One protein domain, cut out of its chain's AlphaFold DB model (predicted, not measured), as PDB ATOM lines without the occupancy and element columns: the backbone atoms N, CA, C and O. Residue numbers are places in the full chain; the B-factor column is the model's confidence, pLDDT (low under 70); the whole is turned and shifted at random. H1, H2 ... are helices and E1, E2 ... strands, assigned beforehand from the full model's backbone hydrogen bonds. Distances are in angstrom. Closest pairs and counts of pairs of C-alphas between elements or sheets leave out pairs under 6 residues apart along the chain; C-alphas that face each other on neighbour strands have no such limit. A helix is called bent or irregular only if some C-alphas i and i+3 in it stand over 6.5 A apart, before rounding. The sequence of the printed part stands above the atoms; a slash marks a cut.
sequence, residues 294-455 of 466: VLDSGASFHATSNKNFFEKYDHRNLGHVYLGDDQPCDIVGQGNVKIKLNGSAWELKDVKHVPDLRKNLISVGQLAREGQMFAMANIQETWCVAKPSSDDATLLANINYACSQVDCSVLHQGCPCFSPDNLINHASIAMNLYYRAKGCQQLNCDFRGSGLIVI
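AT A GLANCE: This is residues 294 to 455 of the 466 residues of the protein "CCHC-type domain-containing protein" of Chenopodium quinoa (UniProt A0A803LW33). Two lobes are joined through a middle of short strands: one lobe is the twisted sheet E2 E5 E6 with the bent hairpin E5 and E6, the other is the pair of helices H3 and H4. From the sheet toward the helices, E7, E1, E9 and E8 follow side by side, and H4 packs on E8 with H3 beyond it; the small hairpin E3 and E4 lies off the sheet. The printed part has 162 residues, with named elements in the order E1 E2 E3 E4 E5 E6 E7 H1 H2 E8 H3 H4 H5 E9, five helices and nine strands. The largest sheet has the order E2, E5, E6, all antiparallel, and the class is mixed, helices and strands. The whole is compact, with a radius of gyration of the C-alphas of 16.6 A and spans of 47 by 35 by 27 A.

IN THESE COORDINATES: Find C-alpha 294 at (18.970, 35.790, -20.798); here E1 begins and runs to residue 296. After residues 297 to 309, look for E2 at residues 310 to 315, 10.9 A long, then E3 at 320 to 322 and E4 at 328 to 330. E5, residues 333 to 341, is 23.7 A long and bends by 55 degrees at residue 336. E6, residues 344 to 353, is 23.1 A long and bends by 79 degrees at residue 350. Then come E7 at 360 to 363, H1 at 364 to 369, H2 at 373 to 376 and E8 at 383 to 386. H3 starts at C-alpha 392, (40.127, 36.137, -23.087), and runs 19.8 A to residue 405. H4, residues 423 to 437, is 20.8 A long. H5 holds residues 442 to 445, and E9, residues 451 to 454, ends at C-alpha 454, (20.309, 36.221, -16.605).

HOW THE PARTS SIT: Start at the sheet, where E2 and E6 are edge strands. Beside E2, E5 is antiparallel, and N 314 and O 334 are 2.8 A apart. E5 and E6 form a hairpin, with N 346 and O 339 at 2.8 A. E4 runs on into E5 across a break of 2 residues, at 92 degrees; E3 and E4 are a hairpin, with N 321 and O 329 at 2.8 A. H1 only grazes the sheet, with its residues 366 to 367. H1 and H2 are close but not clearly touching; the closest C-alphas, of Leu 367 and Met 373, are 5.8 A apart. Move inward: E6 and E7 are near each other, and E7 is parallel to E1, with N 296 and O 362 at 2.8 A. The closest C-alphas of E1 and E9, those of Leu 295 and Val 454, are 4.4 A apart. E9 is antiparallel to E8, with N 454 and O 383 at 2.7 A. The closest C-alphas of E8 and H4, those of Val 385 and Ser 428, are 4.0 A apart. H3 and H4 touch, closest at the C-alphas of Ile 399 and Ala 427, 4.5 A; they run the same way at a shallow tilt of 32 degrees, only just short of steep. H4 touches H5 with residues 431 to 435 alone, closest at the C-alphas of Tyr 435 and Asn 444, 5.5 A. H1, H3 and H4 have every O i to N i+4 pair within hydrogen-bond range; H2 and H5 are too short for such a pair.

THE WHOLE: The C-alphas farthest apart, of Arg 316 and Gly 414, are 48.3 A apart, while those of Val 294 and Ile 455 are 5.9 A apart. The printed part has no cut. The links from E1 to E2 and from H3 to H4 are long. The mean pLDDT of the printed part is 79.0; 30 residues are under 70, among them residues 371 to 381, and H2 has a mean of 49.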
ATOM      1  N   VAL A 294      17.929  35.110 -21.555       73.75
ATOM      2  CA  VAL A 294      18.970  35.790 -20.798       73.75
ATOM      3  C   VAL A 294      18.554  37.238 -20.626       73.75
ATOM      4  O   VAL A 294      18.394  37.952 -21.605       73.75
ATOM      5  N   LEU A 295      18.367  37.689 -19.393       70.06
ATOM      6  CA  LEU A 295      18.241  39.112 -19.123       70.06
ATOM      7  C   LEU A 295      19.628  39.775 -19.327       70.06
ATOM      8  O   LEU A 295      20.680  39.181 -19.102       70.06
ATOM      9  N   ASP A 296      19.656  40.957 -19.924       73.06
ATOM     10  CA  ASP A 296      20.891  41.568 -20.408       73.06
ATOM     11  C   ASP A 296      20.785  43.092 -20.272       73.06
ATOM     12  O   ASP A 296      19.947  43.747 -20.897       73.06
ATOM     13  N   SER A 297      21.618  43.668 -19.401       60.09
ATOM     14  CA  SER A 297      21.718  45.118 -19.202       60.09
ATOM     15  C   SER A 297      22.486  45.824 -20.321       60.09
ATOM     16  O   SER A 297      22.298  47.022 -20.516       60.09
ATOM     17  N   GLY A 298      23.332  45.095 -21.052       61.25
ATOM     18  CA  GLY A 298      24.057  45.561 -22.230       61.25
ATOM     19  C   GLY A 298      23.278  45.417 -23.538       61.25
ATOM     20  O   GLY A 298      23.622  46.079 -24.516       61.25
ATOM     21  N   ALA A 299      22.221  44.605 -23.574       79.00
ATOM     22  CA  ALA A 299      21.360  44.497 -24.742       79.00
ATOM     23  C   ALA A 299      20.575  45.795 -24.950       79.00
ATOM     24  O   ALA A 299      19.870  46.285 -24.062       79.00
ATOM     25  N   SER A 300      20.637  46.327 -26.169       77.62
ATOM     26  CA  SER A 300      19.888  47.532 -26.544       77.62
ATOM     27  C   SER A 300      18.383  47.273 -26.711       77.62
ATOM     28  O   SER A 300      17.579  48.194 -26.525       77.62
ATOM     29  N   PHE A 301      18.009  46.033 -27.047       87.81
ATOM     30  CA  PHE A 301      16.634  45.582 -27.273       87.81
ATOM     31  C   PHE A 301      16.466  44.080 -26.980       87.81
ATOM     32  O   PHE A 301      17.453  43.350 -26.899       87.81
ATOM     33  N   HIS A 302      15.224  43.611 -26.825       90.56
ATOM     34  CA  HIS A 302      14.900  42.180 -26.762       90.56
ATOM     35  C   HIS A 302      15.243  41.486 -28.085       90.56
ATOM     36  O   HIS A 302      14.879  41.992 -29.147       90.56
ATOM     37  N   ALA A 303      15.897  40.326 -28.044       91.44
ATOM     38  CA  ALA A 303      16.300  39.614 -29.254       91.44
ATOM     39  C   ALA A 303      16.224  38.089 -29.106       91.44
ATOM     40  O   ALA A 303      16.436  37.550 -28.028       91.44
ATOM     41  N   THR A 304      15.934  37.372 -30.186       90.12
ATOM     42  CA  THR A 304      15.900  35.901 -30.215       90.12
ATOM     43  C   THR A 304      16.348  35.387 -31.577       90.12
ATOM     44  O   THR A 304      16.136  36.064 -32.582       90.12
ATOM     45  N   SER A 305      16.938  34.193 -31.627       89.38
ATOM     46  CA  SER A 305      17.195  33.462 -32.876       89.38
ATOM     47  C   SER A 305      16.052  32.532 -33.280       89.38
ATOM     48  O   SER A 305      16.054  31.997 -34.385       89.38
ATOM     49  N   ASN A 306      15.048  32.341 -32.417       86.62
ATOM     50  CA  ASN A 306      13.969  31.394 -32.659       86.62
ATOM     51  C   ASN A 306      12.695  32.100 -33.143       86.62
ATOM     52  O   ASN A 306      11.949  32.709 -32.374       86.62
ATOM     53  N   LYS A 307      12.401  31.954 -34.437       85.94
ATOM     54  CA  LYS A 307      11.175  32.475 -35.061       85.94
ATOM     55  C   LYS A 307       9.884  31.890 -34.464       85.94
ATOM     56  O   LYS A 307       8.838  32.531 -34.544       85.94
ATOM     57  N   ASN A 308       9.930  30.708 -33.851       87.19
ATOM     58  CA  ASN A 308       8.731  30.032 -33.344       87.19
ATOM     59  C   ASN A 308       8.159  30.679 -32.073       87.19
ATOM     60  O   ASN A 308       7.031  30.381 -31.694       87.19
ATOM     61  N   PHE A 309       8.900  31.583 -31.427       85.31
ATOM     62  CA  PHE A 309       8.432  32.300 -30.239       85.31
ATOM     63  C   PHE A 309       7.460  33.444 -30.530       85.31
ATOM     64  O   PHE A 309       6.794  33.947 -29.622       85.31
ATOM     65  N   PHE A 310       7.370  33.874 -31.784       88.25
ATOM     66  CA  PHE A 310       6.542  35.005 -32.163       88.25
ATOM     67  C   PHE A 310       5.095  34.570 -32.405       88.25
ATOM     68  O   PHE A 310       4.820  33.786 -33.308       88.25
ATOM     69  N   GLU A 311       4.146  35.148 -31.663       81.62
ATOM     70  CA  GLU A 311       2.713  34.998 -31.980       81.62
ATOM     71  C   GLU A 311       2.336  35.812 -33.225       81.62
ATOM     72  O   GLU A 311       1.489  35.418 -34.025       81.62
ATOM     73  N   LYS A 312       2.981  36.973 -33.383       82.06
ATOM     74  CA  LYS A 312       2.858  37.864 -34.537       82.06
ATOM     75  C   LYS A 312       4.258  38.238 -34.993       82.06
ATOM     76  O   LYS A 312       4.977  38.895 -34.247       82.06
ATOM     77  N   TYR A 313       4.625  37.815 -36.199       90.50
ATOM     78  CA  TYR A 313       5.957  38.004 -36.765       90.50
ATOM     79  C   TYR A 313       5.893  38.873 -38.023       90.50
ATOM     80  O   TYR A 313       5.233  38.504 -38.995       90.50
ATOM     81  N   ASP A 314       6.599  40.003 -38.011       91.00
ATOM     82  CA  ASP A 314       6.872  40.813 -39.197       91.00
ATOM     83  C   ASP A 314       8.242  40.419 -39.762       91.00
ATOM     84  O   ASP A 314       9.284  40.653 -39.139       91.00
ATOM     85  N   HIS A 315       8.246  39.791 -40.939       89.12
ATOM     86  CA  HIS A 315       9.480  39.472 -41.649       89.12
ATOM     87  C   HIS A 315       9.971  40.718 -42.385       89.12
ATOM     88  O   HIS A 315       9.424  41.101 -43.420       89.12
ATOM     89  N   ARG A 316      11.015  41.353 -41.853       83.31
ATOM     90  CA  ARG A 316      11.597  42.567 -42.418       83.31
ATOM     91  C   ARG A 316      13.077  42.626 -42.086       83.31
ATOM     92  O   ARG A 316      13.449  42.460 -40.929       83.31
ATOM     93  N   ASN A 317      13.901  42.924 -43.087       86.94
ATOM     94  CA  ASN A 317      15.296  43.270 -42.850       86.94
ATOM     95  C   ASN A 317      15.351  44.641 -42.148       86.94
ATOM     96  O   ASN A 317      14.896  45.645 -42.700       86.94
ATOM     97  N   LEU A 318      15.856  44.659 -40.916       85.19
ATOM     98  CA  LEU A 318      15.963  45.844 -40.061       85.19
ATOM     99  C   LEU A 318      17.416  46.335 -39.924       85.19
ATOM    100  O   LEU A 318      17.710  47.138 -39.041       85.19
ATOM    101  N   GLY A 319      18.305  45.881 -40.810       87.31
ATOM    102  CA  GLY A 319      19.734  46.160 -40.769       87.31
ATOM    103  C   GLY A 319      20.491  45.147 -39.916       87.31
ATOM    104  O   GLY A 319      20.078  43.995 -39.783       87.31
ATOM    105  N   HIS A 320      21.601  45.598 -39.335       84.44
ATOM    106  CA  HIS A 320      22.529  44.748 -38.595       84.44
ATOM    107  C   HIS A 320      22.667  45.214 -37.145       84.44
ATOM    108  O   HIS A 320      22.544  46.405 -36.846       84.44
ATOM    109  N   VAL A 321      22.952  44.276 -36.250       82.31
ATOM    110  CA  VAL A 321      23.361  44.528 -34.867       82.31
ATOM    111  C   VAL A 321      24.803  44.078 -34.682       82.31
ATOM    112  O   VAL A 321      25.196  43.051 -35.223       82.31
ATOM    113  N   TYR A 322      25.583  44.838 -33.922       77.19
ATOM    114  CA  TYR A 322      26.931  44.438 -33.536       77.19
ATOM    115  C   TYR A 322      26.865  43.724 -32.194       77.19
ATOM    116  O   TYR A 322      26.308  44.256 -31.227       77.19
ATOM    117  N   LEU A 323      27.401  42.510 -32.149       72.94
ATOM    118  CA  LEU A 323      27.687  41.833 -30.891       72.94
ATOM    119  C   LEU A 323      29.016  42.376 -30.348       72.94
ATOM    120  O   LEU A 323      29.724  43.105 -31.037       72.94
ATOM    121  N   GLY A 324      29.347  42.108 -29.085       53.09
ATOM    122  CA  GLY A 324      30.523  42.758 -28.492       53.09
ATOM    123  C   GLY A 324      31.875  42.286 -29.056       53.09
ATOM    124  O   GLY A 324      32.896  42.783 -28.606       53.09
ATOM    125  N   ASP A 325      31.888  41.280 -29.935       61.06
ATOM    126  CA  ASP A 325      33.060  40.856 -30.714       61.06
ATOM    127  C   ASP A 325      33.225  41.709 -31.990       61.06
ATOM    128  O   ASP A 325      34.013  41.377 -32.878       61.06
ATOM    129  N   ASP A 326      32.450  42.795 -32.089       58.88
ATOM    130  CA  ASP A 326      32.323  43.703 -33.225       58.88
ATOM    131  C   ASP A 326      31.890  43.017 -34.535       58.88
ATOM    132  O   ASP A 326      31.955  43.625 -35.610       58.88
ATOM    133  N   GLN A 327      31.375  41.779 -34.474       70.88
ATOM    134  CA  GLN A 327      30.829  41.099 -35.646       70.88
ATOM    135  C   GLN A 327      29.376  41.533 -35.911       70.88
ATOM    136  O   GLN A 327      28.537  41.514 -35.000       70.88
ATOM    137  N   PRO A 328      29.043  41.930 -37.155       78.56
ATOM    138  CA  PRO A 328      27.683  42.301 -37.523       78.56
ATOM    139  C   PRO A 328      26.803  41.057 -37.729       78.56
ATOM    140  O   PRO A 328      27.187  40.129 -38.433       78.56
ATOM    141  N   CYS A 329      25.600  41.073 -37.158       84.94
ATOM    142  CA  CYS A 329      24.563  40.049 -37.323       84.94
ATOM    143  C   CYS A 329      23.283  40.655 -37.913       84.94
ATOM    144  O   CYS A 329      22.899  41.771 -37.550       84.94
ATOM    145  N   ASP A 330      22.582  39.913 -38.766       88.56
ATOM    146  CA  ASP A 330      21.397  40.410 -39.475       88.56
ATOM    147  C   ASP A 330      20.132  40.352 -38.613       88.56
ATOM    148  O   ASP A 330      19.800  39.330 -38.010       88.56
ATOM    149  N   ILE A 331      19.356  41.436 -38.621       92.12
ATOM    150  CA  ILE A 331      18.022  41.459 -38.020       92.12
ATOM    151  C   ILE A 331      16.990  41.186 -39.117       92.12
ATOM    152  O   ILE A 331      16.674  42.062 -39.924       92.12
ATOM    153  N   VAL A 332      16.428  39.977 -39.136       92.31
ATOM    154  CA  VAL A 332      15.568  39.492 -40.235       92.31
ATOM    155  C   VAL A 332      14.066  39.606 -39.946       92.31
ATOM    156  O   VAL A 332      13.229  39.247 -40.777       92.31
ATOM    157  N   GLY A 333      13.687  40.077 -38.758       91.31
ATOM    158  CA  GLY A 333      12.303  40.430 -38.450       91.31
ATOM    159  C   GLY A 333      12.092  40.910 -37.021       91.31
ATOM    160  O   GLY A 333      13.042  41.068 -36.255       91.31
ATOM    161  N   GLN A 334      10.834  41.149 -36.668       94.12
ATOM    162  CA  GLN A 334      10.432  41.623 -35.344       94.12
ATOM    163  C   GLN A 334       9.018  41.153 -34.996       94.12
ATOM    164  O   GLN A 334       8.204  40.896 -35.880       94.12
ATOM    165  N   GLY A 335       8.697  41.088 -33.707       92.00
ATOM    166  CA  GLY A 335       7.336  40.846 -33.249       92.00
ATOM    167  C   GLY A 335       7.207  40.780 -31.733       92.00
ATOM    168  O   GLY A 335       8.155  41.074 -31.006       92.00
ATOM    169  N   ASN A 336       6.031  40.368 -31.261       91.88
ATOM    170  CA  ASN A 336       5.794  40.132 -29.838       91.88
ATOM    171  C   ASN A 336       6.007  38.661 -29.505       91.88
ATOM    172  O   ASN A 336       5.606  37.776 -30.268       91.88
ATOM    173  N   VAL A 337       6.585  38.419 -28.334       90.19
ATOM    174  CA  VAL A 337       6.896  37.081 -27.843       90.19
ATOM    175  C   VAL A 337       6.321  36.907 -26.447       90.19
ATOM    176  O   VAL A 337       6.538  37.748 -25.576       90.19
ATOM    177  N   LYS A 338       5.629  35.790 -26.212       85.62
ATOM    178  CA  LYS A 338       5.234  35.394 -24.859       85.62
ATOM    179  C   LYS A 338       6.220  34.392 -24.291       85.62
ATOM    180  O   LYS A 338       6.498  33.371 -24.910       85.62
ATOM    181  N   ILE A 339       6.706  34.673 -23.090       80.25
ATOM    182  CA  ILE A 339       7.629  33.806 -22.362       80.25
ATOM    183  C   ILE A 339       7.032  33.428 -21.011       80.25
ATOM    184  O   ILE A 339       6.239  34.171 -20.431       80.25
ATOM    185  N   LYS A 340       7.416  32.264 -20.492       68.12
ATOM    186  CA  LYS A 340       7.101  31.853 -19.122       68.12
ATOM    187  C   LYS A 340       8.358  31.958 -18.272       68.12
ATOM    188  O   LYS A 340       9.354  31.316 -18.575       68.12
ATOM    189  N   LEU A 341       8.285  32.732 -17.195       63.16
ATOM    190  CA  LEU A 341       9.362  32.901 -16.222       63.16
ATOM    191  C   LEU A 341       8.820  32.565 -14.834       63.16
ATOM    192  O   LEU A 341       7.859  33.189 -14.382       63.16
ATOM    193  N   ASN A 342       9.397  31.551 -14.181       49.59
ATOM    194  CA  ASN A 342       9.036  31.101 -12.828       49.59
ATOM    195  C   ASN A 342       7.514  30.962 -12.603       49.59
ATOM    196  O   ASN A 342       6.961  31.412 -11.603       49.59
ATOM    197  N   GLY A 343       6.817  30.367 -13.580       52.88
ATOM    198  CA  GLY A 343       5.369  30.123 -13.538       52.88
ATOM    199  C   GLY A 343       4.484  31.301 -13.970       52.88
ATOM    200  O   GLY A 343       3.303  31.089 -14.239       52.88
ATOM    201  N   SER A 344       5.041  32.505 -14.122       58.09
ATOM    202  CA  SER A 344       4.323  33.691 -14.604       58.09
ATOM    203  C   SER A 344       4.481  33.856 -16.118       58.09
ATOM    204  O   SER A 344       5.574  33.678 -16.656       58.09
ATOM    205  N   ALA A 345       3.396  34.195 -16.817       74.88
ATOM    206  CA  ALA A 345       3.421  34.489 -18.250       74.88
ATOM    207  C   ALA A 345       3.720  35.976 -18.489       74.88
ATOM    208  O   ALA A 345       3.084  36.841 -17.893       74.88
ATOM    209  N   TRP A 346       4.679  36.249 -19.368       78.44
ATOM    210  CA  TRP A 346       5.165  37.580 -19.721       78.44
ATOM    211  C   TRP A 346       5.024  37.799 -21.221       78.44
ATOM    212  O   TRP A 346       5.259  36.879 -21.999       78.44
ATOM    213  N   GLU A 347       4.669  39.015 -21.629       86.88
ATOM    214  CA  GLU A 347       4.649  39.421 -23.035       86.88
ATOM    215  C   GLU A 347       5.738  40.469 -23.269       86.88
ATOM    216  O   GLU A 347       5.644  41.594 -22.771       86.88
ATOM    217  N   LEU A 348       6.759  40.084 -24.034       88.56
ATOM    218  CA  LEU A 348       7.803  40.975 -24.522       88.56
ATOM    219  C   LEU A 348       7.355  41.604 -25.838       88.56
ATOM    220  O   LEU A 348       6.953  40.904 -26.776       88.56
ATOM    221  N   LYS A 349       7.447  42.930 -25.910       89.38
ATOM    222  CA  LYS A 349       7.108  43.703 -27.104       89.38
ATOM    223  C   LYS A 349       8.361  44.014 -27.909       89.38
ATOM    224  O   LYS A 349       9.466  44.073 -27.377       89.38
ATOM    225  N   ASP A 350       8.179  44.208 -29.211       90.00
ATOM    226  CA  ASP A 350       9.233  44.683 -30.113       90.00
ATOM    227  C   ASP A 350      10.525  43.841 -30.108       90.00
ATOM    228  O   ASP A 350      11.631  44.359 -30.277       90.00
ATOM    229  N   VAL A 351      10.385  42.521 -29.964       92.31
ATOM    230  CA  VAL A 351      11.503  41.573 -29.967       92.31
ATOM    231  C   VAL A 351      12.068  41.433 -31.376       92.31
ATOM    232  O   VAL A 351      11.325  41.211 -32.330       92.31
ATOM    233  N   LYS A 352      13.389  41.548 -31.524       94.31
ATOM    234  CA  LYS A 352      14.105  41.400 -32.797       94.31
ATOM    235  C   LYS A 352      14.474  39.941 -33.063       94.31
ATOM    236  O   LYS A 352      14.946  39.244 -32.171       94.31
ATOM    237  N   HIS A 353      14.294  39.487 -34.300       93.88
ATOM    238  CA  HIS A 353      14.726  38.164 -34.744       93.88
ATOM    239  C   HIS A 353      16.103  38.262 -35.403       93.88
ATOM    240  O   HIS A 353      16.233  38.867 -36.468       93.88
ATOM    241  N   VAL A 354      17.105  37.673 -34.756       92.06
ATOM    242  CA  VAL A 354      18.509  37.656 -35.187       92.06
ATOM    243  C   VAL A 354      18.953  36.189 -35.228       92.06
ATOM    244  O   VAL A 354      19.252  35.633 -34.171       92.06
ATOM    245  N   PRO A 355      18.933  35.531 -36.403       86.81
ATOM    246  CA  PRO A 355      19.134  34.083 -36.517       86.81
ATOM    247  C   PRO A 355      20.474  33.606 -35.955       86.81
ATOM    248  O   PRO A 355      20.541  32.540 -35.352       86.81
ATOM    249  N   ASP A 356      21.509  34.434 -36.086       82.94
ATOM    250  CA  ASP A 356      22.873  34.105 -35.667       82.94
ATOM    251  C   ASP A 356      23.095  34.256 -34.149       82.94
ATOM    252  O   ASP A 356      24.187  33.996 -33.635       82.94
ATOM    253  N   LEU A 357      22.064  34.649 -33.384       80.62
ATOM    254  CA  LEU A 357      22.156  34.693 -31.927       80.62
ATOM    255  C   LEU A 357      22.232  33.292 -31.323       80.62
ATOM    256  O   LEU A 357      21.336  32.459 -31.455       80.62
ATOM    257  N   ARG A 358      23.264  33.088 -30.508       75.62
ATOM    258  CA  ARG A 358      23.445  31.852 -29.736       75.62
ATOM    259  C   ARG A 358      22.508  31.739 -28.527       75.62
ATOM    260  O   ARG A 358      22.283  30.636 -28.034       75.62
ATOM    261  N   LYS A 359      21.977  32.861 -28.023       76.88
ATOM    262  CA  LYS A 359      21.064  32.930 -26.868       76.88
ATOM    263  C   LYS A 359      20.012  34.021 -27.064       76.88
ATOM    264  O   LYS A 359      20.284  35.038 -27.697       76.88
ATOM    265  N   ASN A 360      18.826  33.813 -26.491       86.12
ATOM    266  CA  ASN A 360      17.744  34.799 -26.507       86.12
ATOM    267  C   ASN A 360      17.981  35.836 -25.408       86.12
ATOM    268  O   ASN A 360      18.307  35.460 -24.286       86.12
ATOM    269  N   LEU A 361      17.806  37.117 -25.712       86.06
ATOM    270  CA  LEU A 361      18.150  38.246 -24.854       86.06
ATOM    271  C   LEU A 361      16.909  39.061 -24.474       86.06
ATOM    272  O   LEU A 361      16.074  39.397 -25.316       86.06
ATOM    273  N   ILE A 362      16.825  39.452 -23.207       84.88
ATOM    274  CA  ILE A 362      15.844  40.382 -22.666       84.88
ATOM    275  C   ILE A 362      16.580  41.653 -22.243       84.88
ATOM    276  O   ILE A 362      17.309  41.640 -21.260       84.88
ATOM    277  N   SER A 363      16.379  42.769 -22.946       83.62
ATOM    278  CA  SER A 363      16.993  44.042 -22.562       83.62
ATOM    279  C   SER A 363      16.368  44.610 -21.285       83.62
ATOM    280  O   SER A 363      15.183  44.949 -21.262       83.62
ATOM    281  N   VAL A 364      17.181  44.791 -20.239       70.69
ATOM    282  CA  VAL A 364      16.746  45.455 -18.992       70.69
ATOM    283  C   VAL A 364      16.322  46.900 -19.268       70.69
ATOM    284  O   VAL A 364      15.305  47.371 -18.760       70.69
ATOM    285  N   GLY A 365      17.085  47.602 -20.111       69.88
ATOM    286  CA  GLY A 365      16.795  48.985 -20.485       69.88
ATOM    287  C   GLY A 365      15.477  49.123 -21.249       69.88
ATOM    288  O   GLY A 365      14.762  50.109 -21.070       69.88
ATOM    289  N   GLN A 366      15.121  48.131 -22.068       79.31
ATOM    290  CA  GLN A 366      13.829  48.113 -22.749       79.31
ATOM    291  C   GLN A 366      12.669  47.834 -21.781       79.31
ATOM    292  O   GLN A 366      11.708  48.602 -21.789       79.31
ATOM    293  N   LEU A 367      12.791  46.856 -20.872       79.88
ATOM    294  CA  LEU A 367      11.766  46.603 -19.841       79.88
ATOM    295  C   LEU A 367      11.487  47.827 -18.964       79.88
ATOM    296  O   LEU A 367      10.339  48.082 -18.593       79.88
ATOM    297  N   ALA A 368      12.533  48.589 -18.634       66.19
ATOM    298  CA  ALA A 368      12.415  49.828 -17.874       66.19
ATOM    299  C   ALA A 368      11.565  50.871 -18.617       66.19
ATOM    300  O   ALA A 368      10.655  51.458 -18.030       66.19
ATOM    301  N   ARG A 369      11.816  51.062 -19.920       75.31
ATOM    302  CA  ARG A 369      11.047  51.986 -20.775       75.31
ATOM    303  C   ARG A 369       9.591  51.558 -20.941       75.31
ATOM    304  O   ARG A 369       8.719  52.411 -21.059       75.31
ATOM    305  N   GLU A 370       9.329  50.256 -20.915       75.88
ATOM    306  CA  GLU A 370       7.984  49.683 -21.010       75.88
ATOM    307  C   GLU A 370       7.234  49.666 -19.664       75.88
ATOM    308  O   GLU A 370       6.083  49.233 -19.602       75.88
ATOM    309  N   GLY A 371       7.857  50.146 -18.579       65.19
ATOM    310  CA  GLY A 371       7.249  50.206 -17.246       65.19
ATOM    311  C   GLY A 371       7.084  48.841 -16.568       65.19
ATOM    312  O   GLY A 371       6.435  48.747 -15.528       65.19
ATOM    313  N   GLN A 372       7.686  47.781 -17.119       60.97
ATOM    314  CA  GLN A 372       7.586  46.406 -16.613       60.97
ATOM    315  C   GLN A 372       8.645  46.068 -15.545       60.97
ATOM    316  O   GLN A 372       8.636  44.978 -14.975       60.97
ATOM    317  N   MET A 373       9.530  47.017 -15.210       53.41
ATOM    318  CA  MET A 373      10.575  46.855 -14.186       53.41
ATOM    319  C   MET A 373      10.016  46.464 -12.804       53.41
ATOM    320  O   MET A 373      10.592  45.621 -12.120       53.41
ATOM    321  N   PHE A 374       8.866  47.022 -12.406       46.72
ATOM    322  CA  PHE A 374       8.229  46.717 -11.116       46.72
ATOM    323  C   PHE A 374       7.679  45.286 -11.033       46.72
ATOM    324  O   PHE A 374       7.608  44.726  -9.942       46.72
ATOM    325  N   ALA A 375       7.336  44.668 -12.168       47.38
ATOM    326  CA  ALA A 375       6.920  43.268 -12.208       47.38
ATOM    327  C   ALA A 375       8.114  42.308 -12.019       47.38
ATOM    328  O   ALA A 375       7.929  41.209 -11.500       47.38
ATOM    329  N   MET A 376       9.345  42.728 -12.361       48.41
ATOM    330  CA  MET A 376      10.562  41.927 -12.147       48.41
ATOM    331  C   MET A 376      11.028  41.931 -10.694       48.41
ATOM    332  O   MET A 376      11.595  40.944 -10.241       48.41
ATOM    333  N   ALA A 377      10.736  42.994  -9.941       46.53
ATOM    334  CA  ALA A 377      11.038  43.062  -8.509       46.53
ATOM    335  C   ALA A 377      10.320  41.970  -7.683       46.53
ATOM    336  O   ALA A 377      10.692  41.738  -6.535       46.53
ATOM    337  N   ASN A 378       9.321  41.292  -8.269       44.97
ATOM    338  CA  ASN A 378       8.593  40.165  -7.680       44.97
ATOM    339  C   ASN A 378       8.948  38.788  -8.286       44.97
ATOM    340  O   ASN A 378       8.369  37.789  -7.859       44.97
ATOM    341  N   ILE A 379       9.879  38.691  -9.247       45.69
ATOM    342  CA  ILE A 379      10.387  37.394  -9.726       45.69
ATOM    343  C   ILE A 379      11.585  36.991  -8.862       45.69
ATOM    344  O   ILE A 379      12.582  37.706  -8.793       45.69
ATOM    345  N   GLN A 380      11.481  35.838  -8.200       55.91
ATOM    346  CA  GLN A 380      12.571  35.261  -7.411       55.91
ATOM    347  C   GLN A 380      13.748  34.811  -8.293       55.91
ATOM    348  O   GLN A 380      13.537  34.188  -9.329       55.91
ATOM    349  N   GLU A 381      14.950  35.096  -7.782       66.50
ATOM    350  CA  GLU A 381      16.295  34.661  -8.195       66.50
ATOM    351  C   GLU A 381      16.773  35.034  -9.616       66.50
ATOM    352  O   GLU A 381      16.246  34.586 -10.629       66.50
ATOM    353  N   THR A 382      17.841  35.839  -9.673       75.06
ATOM    354  CA  THR A 382      18.615  36.200 -10.873       75.06
ATOM    355  C   THR A 382      20.046  35.656 -10.762       75.06
ATOM    356  O   THR A 382      20.518  35.327  -9.670       75.06
ATOM    357  N   TRP A 383      20.760  35.588 -11.887       86.00
ATOM    358  CA  TRP A 383      22.144  35.100 -11.978       86.00
ATOM    359  C   TRP A 383      23.009  36.037 -12.820       86.00
ATOM    360  O   TRP A 383      22.476  36.789 -13.623       86.00
ATOM    361  N   CYS A 384      24.331  35.996 -12.671       86.50
ATOM    362  CA  CYS A 384      25.259  36.816 -13.458       86.50
ATOM    363  C   CYS A 384      26.235  35.960 -14.262       86.50
ATOM    364  O   CYS A 384      26.962  35.176 -13.674       86.50
ATOM    365  N   VAL A 385      26.304  36.129 -15.580       88.94
ATOM    366  CA  VAL A 385      27.210  35.373 -16.464       88.94
ATOM    367  C   VAL A 385      28.101  36.313 -17.275       88.94
ATOM    368  O   VAL A 385      27.815  37.504 -17.389       88.94
ATOM    369  N   ALA A 386      29.189  35.799 -17.843       85.56
ATOM    370  CA  ALA A 386      30.098  36.587 -18.670       85.56
ATOM    371  C   ALA A 386      29.528  36.821 -20.082       85.56
ATOM    372  O   ALA A 386      28.861  35.951 -20.649       85.56
ATOM    373  N   LYS A 387      29.808  37.984 -20.687       80.00
ATOM    374  CA  LYS A 387      29.446  38.275 -22.084       80.00
ATOM    375  C   LYS A 387      30.304  37.435 -23.039       80.00
ATOM    376  O   LYS A 387      31.528  37.566 -22.964       80.00
ATOM    377  N   PRO A 388      29.711  36.683 -23.990       73.31
ATOM    378  CA  PRO A 388      30.454  35.861 -24.957       73.31
ATOM    379  C   PRO A 388      31.412  36.639 -25.861       73.31
ATOM    380  O   PRO A 388      32.296  36.058 -26.471       73.31
ATOM    381  N   SER A 389      31.193  37.942 -25.977       70.06
ATOM    382  CA  SER A 389      32.022  38.856 -26.742       70.06
ATOM    383  C   SER A 389      33.276  39.349 -26.023       70.06
ATOM    384  O   SER A 389      34.088  40.044 -26.623       70.06
ATOM    385  N   SER A 390      33.383  39.105 -24.718       80.50
ATOM    386  CA  SER A 390      34.530  39.588 -23.951       80.50
ATOM    387  C   SER A 390      35.775  38.824 -24.380       80.50
ATOM    388  O   SER A 390      35.726  37.600 -24.489       80.50
ATOM    389  N   ASP A 391      36.883  39.531 -24.589       83.38
ATOM    390  CA  ASP A 391      38.153  38.888 -24.912       83.38
ATOM    391  C   ASP A 391      38.697  38.045 -23.742       83.38
ATOM    392  O   ASP A 391      38.357  38.252 -22.571       83.38
ATOM    393  N   ASP A 392      39.572  37.089 -24.057       86.75
ATOM    394  CA  ASP A 392      40.127  36.137 -23.087       86.75
ATOM    395  C   ASP A 392      40.864  36.826 -21.928       86.75
ATOM    396  O   ASP A 392      40.816  36.360 -20.786       86.75
ATOM    397  N   ALA A 393      41.504  37.970 -22.189       89.56
ATOM    398  CA  ALA A 393      42.189  38.746 -21.158       89.56
ATOM    399  C   ALA A 393      41.192  39.315 -20.137       89.56
ATOM    400  O   ALA A 393      41.429  39.264 -18.925       89.56
ATOM    401  N   THR A 394      40.055  39.811 -20.620       86.44
ATOM    402  CA  THR A 394      38.956  40.320 -19.804       86.44
ATOM    403  C   THR A 394      38.274  39.189 -19.040       86.44
ATOM    404  O   THR A 394      38.032  39.324 -17.842       86.44
ATOM    405  N   LEU A 395      38.026  38.044 -19.679       84.25
ATOM    406  CA  LEU A 395      37.420  36.879 -19.030       84.25
ATOM    407  C   LEU A 395      38.298  36.317 -17.912       84.25
ATOM    408  O   LEU A 395      37.814  36.076 -16.806       84.25
ATOM    409  N   LEU A 396      39.603  36.187 -18.149       90.31
ATOM    410  CA  LEU A 396      40.548  35.756 -17.126       90.31
ATOM    411  C   LEU A 396      40.638  36.771 -15.978       90.31
ATOM    412  O   LEU A 396      40.684  36.387 -14.807       90.31
ATOM    413  N   ALA A 397      40.610  38.070 -16.284       88.38
ATOM    414  CA  ALA A 397      40.543  39.110 -15.263       88.38
ATOM    415  C   ALA A 397      39.253  39.012 -14.435       88.38
ATOM    416  O   ALA A 397      39.306  39.185 -13.216       88.38
ATOM    417  N   ASN A 398      38.124  38.677 -15.065       88.12
ATOM    418  CA  ASN A 398      36.852  38.469 -14.384       88.12
ATOM    419  C   ASN A 398      36.880  37.240 -13.475       88.12
ATOM    420  O   ASN A 398      36.465  37.367 -12.325       88.12
ATOM    421  N   ILE A 399      37.408  36.095 -13.932       90.44
ATOM    422  CA  ILE A 399      37.599  34.891 -13.099       90.44
ATOM    423  C   ILE A 399      38.460  35.245 -11.899       90.44
ATOM    424  O   ILE A 399      38.039  35.076 -10.762       90.44
ATOM    425  N   ASN A 400      39.651  35.791 -12.137       88.75
ATOM    426  CA  ASN A 400      40.603  36.090 -11.075       88.75
ATOM    427  C   ASN A 400      40.027  37.088 -10.078       88.75
ATOM    428  O   ASN A 400      40.199  36.942  -8.868       88.75
ATOM    429  N   TYR A 401      39.310  38.094 -10.576       88.19
ATOM    430  CA  TYR A 401      38.629  39.039  -9.718       88.19
ATOM    431  C   TYR A 401      37.546  38.337  -8.903       88.19
ATOM    432  O   TYR A 401      37.622  38.360  -7.679       88.19
ATOM    433  N   ALA A 402      36.584  37.681  -9.543       84.38
ATOM    434  CA  ALA A 402      35.471  37.053  -8.853       84.38
ATOM    435  C   ALA A 402      35.949  35.965  -7.877       84.38
ATOM    436  O   ALA A 402      35.615  36.035  -6.701       84.38
ATOM    437  N   CYS A 403      36.841  35.070  -8.288       86.31
ATOM    438  CA  CYS A 403      37.412  34.004  -7.459       86.31
ATOM    439  C   CYS A 403      38.366  34.480  -6.363       86.31
ATOM    440  O   CYS A 403      38.635  33.757  -5.409       86.31
ATOM    441  N   SER A 404      38.865  35.718  -6.453       82.50
ATOM    442  CA  SER A 404      39.550  36.348  -5.318       82.50
ATOM    443  C   SER A 404      38.582  36.853  -4.246       82.50
ATOM    444  O   SER A 404      39.003  37.141  -3.127       82.50
ATOM    445  N   GLN A 405      37.308  37.039  -4.601       76.81
ATOM    446  CA  GLN A 405      36.279  37.622  -3.739       76.81
ATOM    447  C   GLN A 405      35.266  36.588  -3.242       76.81
ATOM    448  O   GLN A 405      34.679  36.781  -2.178       76.81
ATOM    449  N   VAL A 406      35.047  35.522  -4.006       84.88
ATOM    450  CA  VAL A 406      34.178  34.397  -3.668       84.88
ATOM    451  C   VAL A 406      34.894  33.082  -3.921       84.88
ATOM    452  O   VAL A 406      35.835  33.023  -4.705       84.88
ATOM    453  N   ASP A 407      34.452  32.028  -3.242       85.75
ATOM    454  CA  ASP A 407      35.052  30.714  -3.413       85.75
ATOM    455  C   ASP A 407      34.693  30.121  -4.777       85.75
ATOM    456  O   ASP A 407      33.542  29.788  -5.047       85.75
ATOM    457  N   CYS A 408      35.707  29.966  -5.618       89.62
ATOM    458  CA  CYS A 408      35.604  29.318  -6.914       89.62
ATOM    459  C   CYS A 408      36.193  27.910  -6.924       89.62
ATOM    460  O   CYS A 408      36.494  27.398  -7.994       89.62
ATOM    461  N   SER A 409      36.366  27.256  -5.775       85.50
ATOM    462  CA  SER A 409      36.936  25.902  -5.722       85.50
ATOM    463  C   SER A 409      36.172  24.899  -6.594       85.50
ATOM    464  O   SER A 409      36.750  23.930  -7.073       85.50
ATOM    465  N   VAL A 410      34.890  25.161  -6.872       84.06
ATOM    466  CA  VAL A 410      34.071  24.389  -7.819       84.06
ATOM    467  C   VAL A 410      34.630  24.386  -9.255       84.06
ATOM    468  O   VAL A 410      34.309  23.482 -10.022       84.06
ATOM    469  N   LEU A 411      35.490  25.353  -9.592       83.19
ATOM    470  CA  LEU A 411      36.210  25.506 -10.858       83.19
ATOM    471  C   LEU A 411      37.580  24.826 -10.872       83.19
ATOM    472  O   LEU A 411      38.320  25.006 -11.825       83.19
ATOM    473  N   HIS A 412      37.984  24.093  -9.835       84.50
ATOM    474  CA  HIS A 412      39.253  23.362  -9.876       84.50
ATOM    475  C   HIS A 412      39.111  22.018 -10.592       84.50
ATOM    476  O   HIS A 412      38.064  21.372 -10.546       84.50
ATOM    477  N   GLN A 413      40.193  21.565 -11.226       78.75
ATOM    478  CA  GLN A 413      40.219  20.317 -11.983       78.75
ATOM    479  C   GLN A 413      39.759  19.123 -11.129       78.75
ATOM    480  O   GLN A 413      40.322  18.840 -10.072       78.75
ATOM    481  N   GLY A 414      38.708  18.436 -11.589       75.12
ATOM    482  CA  GLY A 414      38.045  17.342 -10.862       75.12
ATOM    483  C   GLY A 414      36.783  17.743 -10.083       75.12
ATOM    484  O   GLY A 414      36.083  16.863  -9.585       75.12
ATOM    485  N   CYS A 415      36.446  19.035 -10.006       82.25
ATOM    486  CA  CYS A 415      35.198  19.521  -9.416       82.25
ATOM    487  C   CYS A 415      34.056  19.629 -10.451       82.25
ATOM    488  O   CYS A 415      34.319  19.741 -11.652       82.25
ATOM    489  N   PRO A 416      32.776  19.627 -10.011       79.25
ATOM    490  CA  PRO A 416      31.623  19.526 -10.916       79.25
ATOM    491  C   PRO A 416      31.520  20.635 -11.966       79.25
ATOM    492  O   PRO A 416      30.956  20.410 -13.028       79.25
ATOM    493  N   CYS A 417      32.056  21.816 -11.659       82.62
ATOM    494  CA  CYS A 417      31.945  23.035 -12.451       82.62
ATOM    495  C   CYS A 417      33.214  23.372 -13.249       82.62
ATOM    496  O   CYS A 417      33.274  24.419 -13.888       82.62
ATOM    497  N   PHE A 418      34.234  22.509 -13.210       84.12
ATOM    498  CA  PHE A 418      35.459  22.704 -13.984       84.12
ATOM    499  C   PHE A 418      35.261  22.412 -15.465       84.12
ATOM    500  O   PHE A 418      35.799  23.107 -16.318       84.12
ATOM    501  N   SER A 419      34.503  21.365 -15.778       77.06
ATOM    502  CA  SER A 419      34.209  21.046 -17.161       77.06
ATOM    503  C   SER A 419      32.947  21.784 -17.585       77.06
ATOM    504  O   SER A 419      31.959  21.756 -16.845       77.06
ATOM    505  N   PRO A 420      32.892  22.288 -18.820       80.06
ATOM    506  CA  PRO A 420      34.007  22.435 -19.772       80.06
ATOM    507  C   PRO A 420      35.060  23.486 -19.413       80.06
ATOM    508  O   PRO A 420      34.745  24.555 -18.886       80.06
ATOM    509  N   ASP A 421      36.308  23.141 -19.728       83.94
ATOM    510  CA  ASP A 421      37.523  23.837 -19.298       83.94
ATOM    511  C   ASP A 421      37.892  24.956 -20.276       83.94
ATOM    512  O   ASP A 421      38.599  24.745 -21.258       83.94
ATOM    513  N   ASN A 422      37.314  26.135 -20.058       83.81
ATOM    514  CA  ASN A 422      37.602  27.345 -20.826       83.81
ATOM    515  C   ASN A 422      37.155  28.602 -20.064       83.81
ATOM    516  O   ASN A 422      36.324  28.565 -19.149       83.81
ATOM    517  N   LEU A 423      37.697  29.745 -20.490       83.94
ATOM    518  CA  LEU A 423      37.641  30.993 -19.734       83.94
ATOM    519  C   LEU A 423      36.240  31.597 -19.639       83.94
ATOM    520  O   LEU A 423      35.854  32.073 -18.576       83.94
ATOM    521  N   ILE A 424      35.441  31.575 -20.705       82.56
ATOM    522  CA  ILE A 424      34.095  32.174 -20.673       82.56
ATOM    523  C   ILE A 424      33.183  31.454 -19.665       82.56
ATOM    524  O   ILE A 424      32.354  32.066 -18.980       82.56
ATOM    525  N   ASN A 425      33.408  30.156 -19.505       82.31
ATOM    526  CA  ASN A 425      32.624  29.278 -18.664       82.31
ATOM    527  C   ASN A 425      32.970  29.443 -17.189       82.31
ATOM    528  O   ASN A 425      32.106  29.708 -16.352       82.31
ATOM    529  N   HIS A 426      34.265  29.381 -16.893       87.19
ATOM    530  CA  HIS A 426      34.795  29.631 -15.559       87.19
ATOM    531  C   HIS A 426      34.493  31.063 -15.114       87.19
ATOM    532  O   HIS A 426      34.117  31.276 -13.960       87.19
ATOM    533  N   ALA A 427      34.556  32.037 -16.032       91.88
ATOM    534  CA  ALA A 427      34.203  33.427 -15.749       91.88
ATOM    535  C   ALA A 427      32.740  33.549 -15.353       91.88
ATOM    536  O   ALA A 427      32.439  34.164 -14.336       91.88
ATOM    537  N   SER A 428      31.836  32.918 -16.099       89.88
ATOM    538  CA  SER A 428      30.403  32.978 -15.813       89.88
ATOM    539  C   SER A 428      30.060  32.425 -14.424       89.88
ATOM    540  O   SER A 428      29.268  33.034 -13.708       89.88
ATOM    541  N   ILE A 429      30.699  31.331 -13.997       90.12
ATOM    542  CA  ILE A 429      30.440  30.708 -12.685       90.12
ATOM    543  C   ILE A 429      30.970  31.608 -11.583       90.12
ATOM    544  O   ILE A 429      30.260  31.925 -10.629       90.12
ATOM    545  N   ALA A 430      32.212  32.061 -11.742       90.19
ATOM    546  CA  ALA A 430      32.861  32.950 -10.799       90.19
ATOM    547  C   ALA A 430      32.056  34.247 -10.620       90.19
ATOM    548  O   ALA A 430      31.741  34.649  -9.498       90.19
ATOM    549  N   MET A 431      31.663  34.874 -11.731       92.25
ATOM    550  CA  MET A 431      30.870  36.101 -11.750       92.25
ATOM    551  C   MET A 431      29.496  35.901 -11.111       92.25
ATOM    552  O   MET A 431      29.056  36.773 -10.361       92.25
ATOM    553  N   ASN A 432      28.838  34.758 -11.328       90.62
ATOM    554  CA  ASN A 432      27.564  34.465 -10.683       90.62
ATOM    555  C   ASN A 432      27.694  34.295  -9.170       90.62
ATOM    556  O   ASN A 432      26.926  34.896  -8.417       90.62
ATOM    557  N   LEU A 433      28.667  33.493  -8.729       88.00
ATOM    558  CA  LEU A 433      28.944  33.276  -7.309       88.00
ATOM    559  C   LEU A 433      29.215  34.615  -6.620       88.00
ATOM    560  O   LEU A 433      28.693  34.893  -5.540       88.00
ATOM    561  N   TYR A 434      29.956  35.490  -7.299       85.19
ATOM    562  CA  TYR A 434      30.186  36.855  -6.855       85.19
ATOM    563  C   TYR A 434      28.886  37.657  -6.773       85.19
ATOM    564  O   TYR A 434      28.559  38.208  -5.725       85.19
ATOM    565  N   TYR A 435      28.116  37.705  -7.852       84.75
ATOM    566  CA  TYR A 435      26.879  38.473  -7.935       84.75
ATOM    567  C   TYR A 435      25.852  38.076  -6.866       84.75
ATOM    568  O   TYR A 435      25.263  38.946  -6.215       84.75
ATOM    569  N   ARG A 436      25.690  36.774  -6.617       81.06
ATOM    570  CA  ARG A 436      24.801  36.256  -5.572       81.06
ATOM    571  C   ARG A 436      25.317  36.541  -4.173       81.06
ATOM    572  O   ARG A 436      24.559  37.041  -3.339       81.06
ATOM    573  N   ALA A 437      26.616  36.351  -3.938       75.12
ATOM    574  CA  ALA A 437      27.251  36.743  -2.681       75.12
ATOM    575  C   ALA A 437      27.112  38.250  -2.397       75.12
ATOM    576  O   ALA A 437      27.177  38.677  -1.243       75.12
ATOM    577  N   LYS A 438      26.895  39.068  -3.433       78.00
ATOM    578  CA  LYS A 438      26.644  40.510  -3.328       78.00
ATOM    579  C   LYS A 438      25.164  40.896  -3.432       78.00
ATOM    580  O   LYS A 438      24.845  42.046  -3.735       78.00
ATOM    581  N   GLY A 439      24.253  39.967  -3.143       68.25
ATOM    582  CA  GLY A 439      22.826  40.253  -2.981       68.25
ATOM    583  C   GLY A 439      22.079  40.527  -4.286       68.25
ATOM    584  O   GLY A 439      21.068  41.221  -4.262       68.25
ATOM    585  N   CYS A 440      22.579  40.013  -5.415       71.69
ATOM    586  CA  CYS A 440      21.928  40.065  -6.729       71.69
ATOM    587  C   CYS A 440      21.603  41.489  -7.236       71.69
ATOM    588  O   CYS A 440      20.687  41.694  -8.035       71.69
ATOM    589  N   GLN A 441      22.349  42.504  -6.795       59.44
ATOM    590  CA  GLN A 441      22.139  43.884  -7.244       59.44
ATOM    591  C   GLN A 441      22.734  44.124  -8.628       59.44
ATOM    592  O   GLN A 441      23.860  43.711  -8.899       59.44
ATOM    593  N   GLN A 442      22.018  44.865  -9.475       57.09
ATOM    594  CA  GLN A 442      22.351  45.016 -10.893       57.09
ATOM    595  C   GLN A 442      23.793  45.479 -11.168       57.09
ATOM    596  O   GLN A 442      24.452  44.956 -12.062       57.09
ATOM    597  N   LEU A 443      24.312  46.401 -10.356       65.75
ATOM    598  CA  LEU A 443      25.673  46.933 -10.490       65.75
ATOM    599  C   LEU A 443      26.765  45.874 -10.261       65.75
ATOM    600  O   LEU A 443      27.842  45.963 -10.841       65.75
ATOM    601  N   ASN A 444      26.485  44.838  -9.466       72.44
ATOM    602  CA  ASN A 444      27.460  43.796  -9.134       72.44
ATOM    603  C   ASN A 444      27.632  42.759 -10.246       72.44
ATOM    604  O   ASN A 444      28.508  41.906 -10.136       72.44
ATOM    605  N   CYS A 445      26.818  42.825 -11.301       79.31
ATOM    606  CA  CYS A 445      27.016  42.033 -12.508       79.31
ATOM    607  C   CYS A 445      27.611  42.844 -13.665       79.31
ATOM    608  O   CYS A 445      27.802  42.312 -14.748       79.31
ATOM    609  N   ASP A 446      27.933  44.125 -13.469       77.38
ATOM    610  CA  ASP A 446      28.416  44.943 -14.579       77.38
ATOM    611  C   ASP A 446      29.801  44.489 -15.075       77.38
ATOM    612  O   ASP A 446      30.010  44.356 -16.279       77.38
ATOM    613  N   PHE A 447      30.735  44.198 -14.157       79.94
ATOM    614  CA  PHE A 447      32.111  43.776 -14.473       79.94
ATOM    615  C   PHE A 447      32.747  44.626 -15.593       79.94
ATOM    616  O   PHE A 447      33.313  44.102 -16.548       79.94
ATOM    617  N   ARG A 448      32.645  45.961 -15.497       75.75
ATOM    618  CA  ARG A 448      33.120  46.904 -16.532       75.75
ATOM    619  C   ARG A 448      32.431  46.688 -17.883       75.75
ATOM    620  O   ARG A 448      33.072  46.696 -18.930       75.75
ATOM    621  N   GLY A 449      31.126  46.458 -17.850       68.50
ATOM    622  CA  GLY A 449      30.314  46.145 -19.018       68.50
ATOM    623  C   GLY A 449      30.543  44.760 -19.629       68.50
ATOM    624  O   GLY A 449      30.048  44.537 -20.732       68.50
ATOM    625  N   SER A 450      31.245  43.836 -18.962       78.19
ATOM    626  CA  SER A 450      31.517  42.475 -19.465       78.19
ATOM    627  C   SER A 450      30.638  41.376 -18.844       78.19
ATOM    628  O   SER A 450      30.748  40.216 -19.239       78.19
ATOM    629  N   GLY A 451      29.735  41.711 -17.915       76.25
ATOM    630  CA  GLY A 451      28.765  40.769 -17.337       76.25
ATOM    631  C   GLY A 451      27.310  40.988 -17.768       76.25
ATOM    632  O   GLY A 451      26.941  42.055 -18.266       76.25
ATOM    633  N   LEU A 452      26.498  39.935 -17.612       75.56
ATOM    634  CA  LEU A 452      25.099  39.802 -18.038       75.56
ATOM    635  C   LEU A 452      24.234  39.210 -16.923       75.56
ATOM    636  O   LEU A 452      24.527  38.118 -16.443       75.56
ATOM    637  N   ILE A 453      23.139  39.873 -16.539       76.25
ATOM    638  CA  ILE A 453      22.234  39.350 -15.500       76.25
ATOM    639  C   ILE A 453      21.169  38.470 -16.119       76.25
ATOM    640  O   ILE A 453      20.178  39.001 -16.588       76.25
ATOM    641  N   VAL A 454      21.286  37.153 -16.039       65.69
ATOM    642  CA  VAL A 454      20.309  36.221 -16.605       65.69
ATOM    643  C   VAL A 454      19.204  35.854 -15.606       65.69
ATOM    644  O   VAL A 454      19.399  35.881 -14.393       65.69
ATOM    645  N   ILE A 455      18.032  35.477 -16.120       61.28
ATOM    646  CA  ILE A 455      16.870  35.031 -15.319       61.28
ATOM    647  C   ILE A 455      16.533  33.551 -15.519       61.28
ATOM    648  O   ILE A 455      15.697  33.007 -14.807       61.28
TER     649      ILE A 455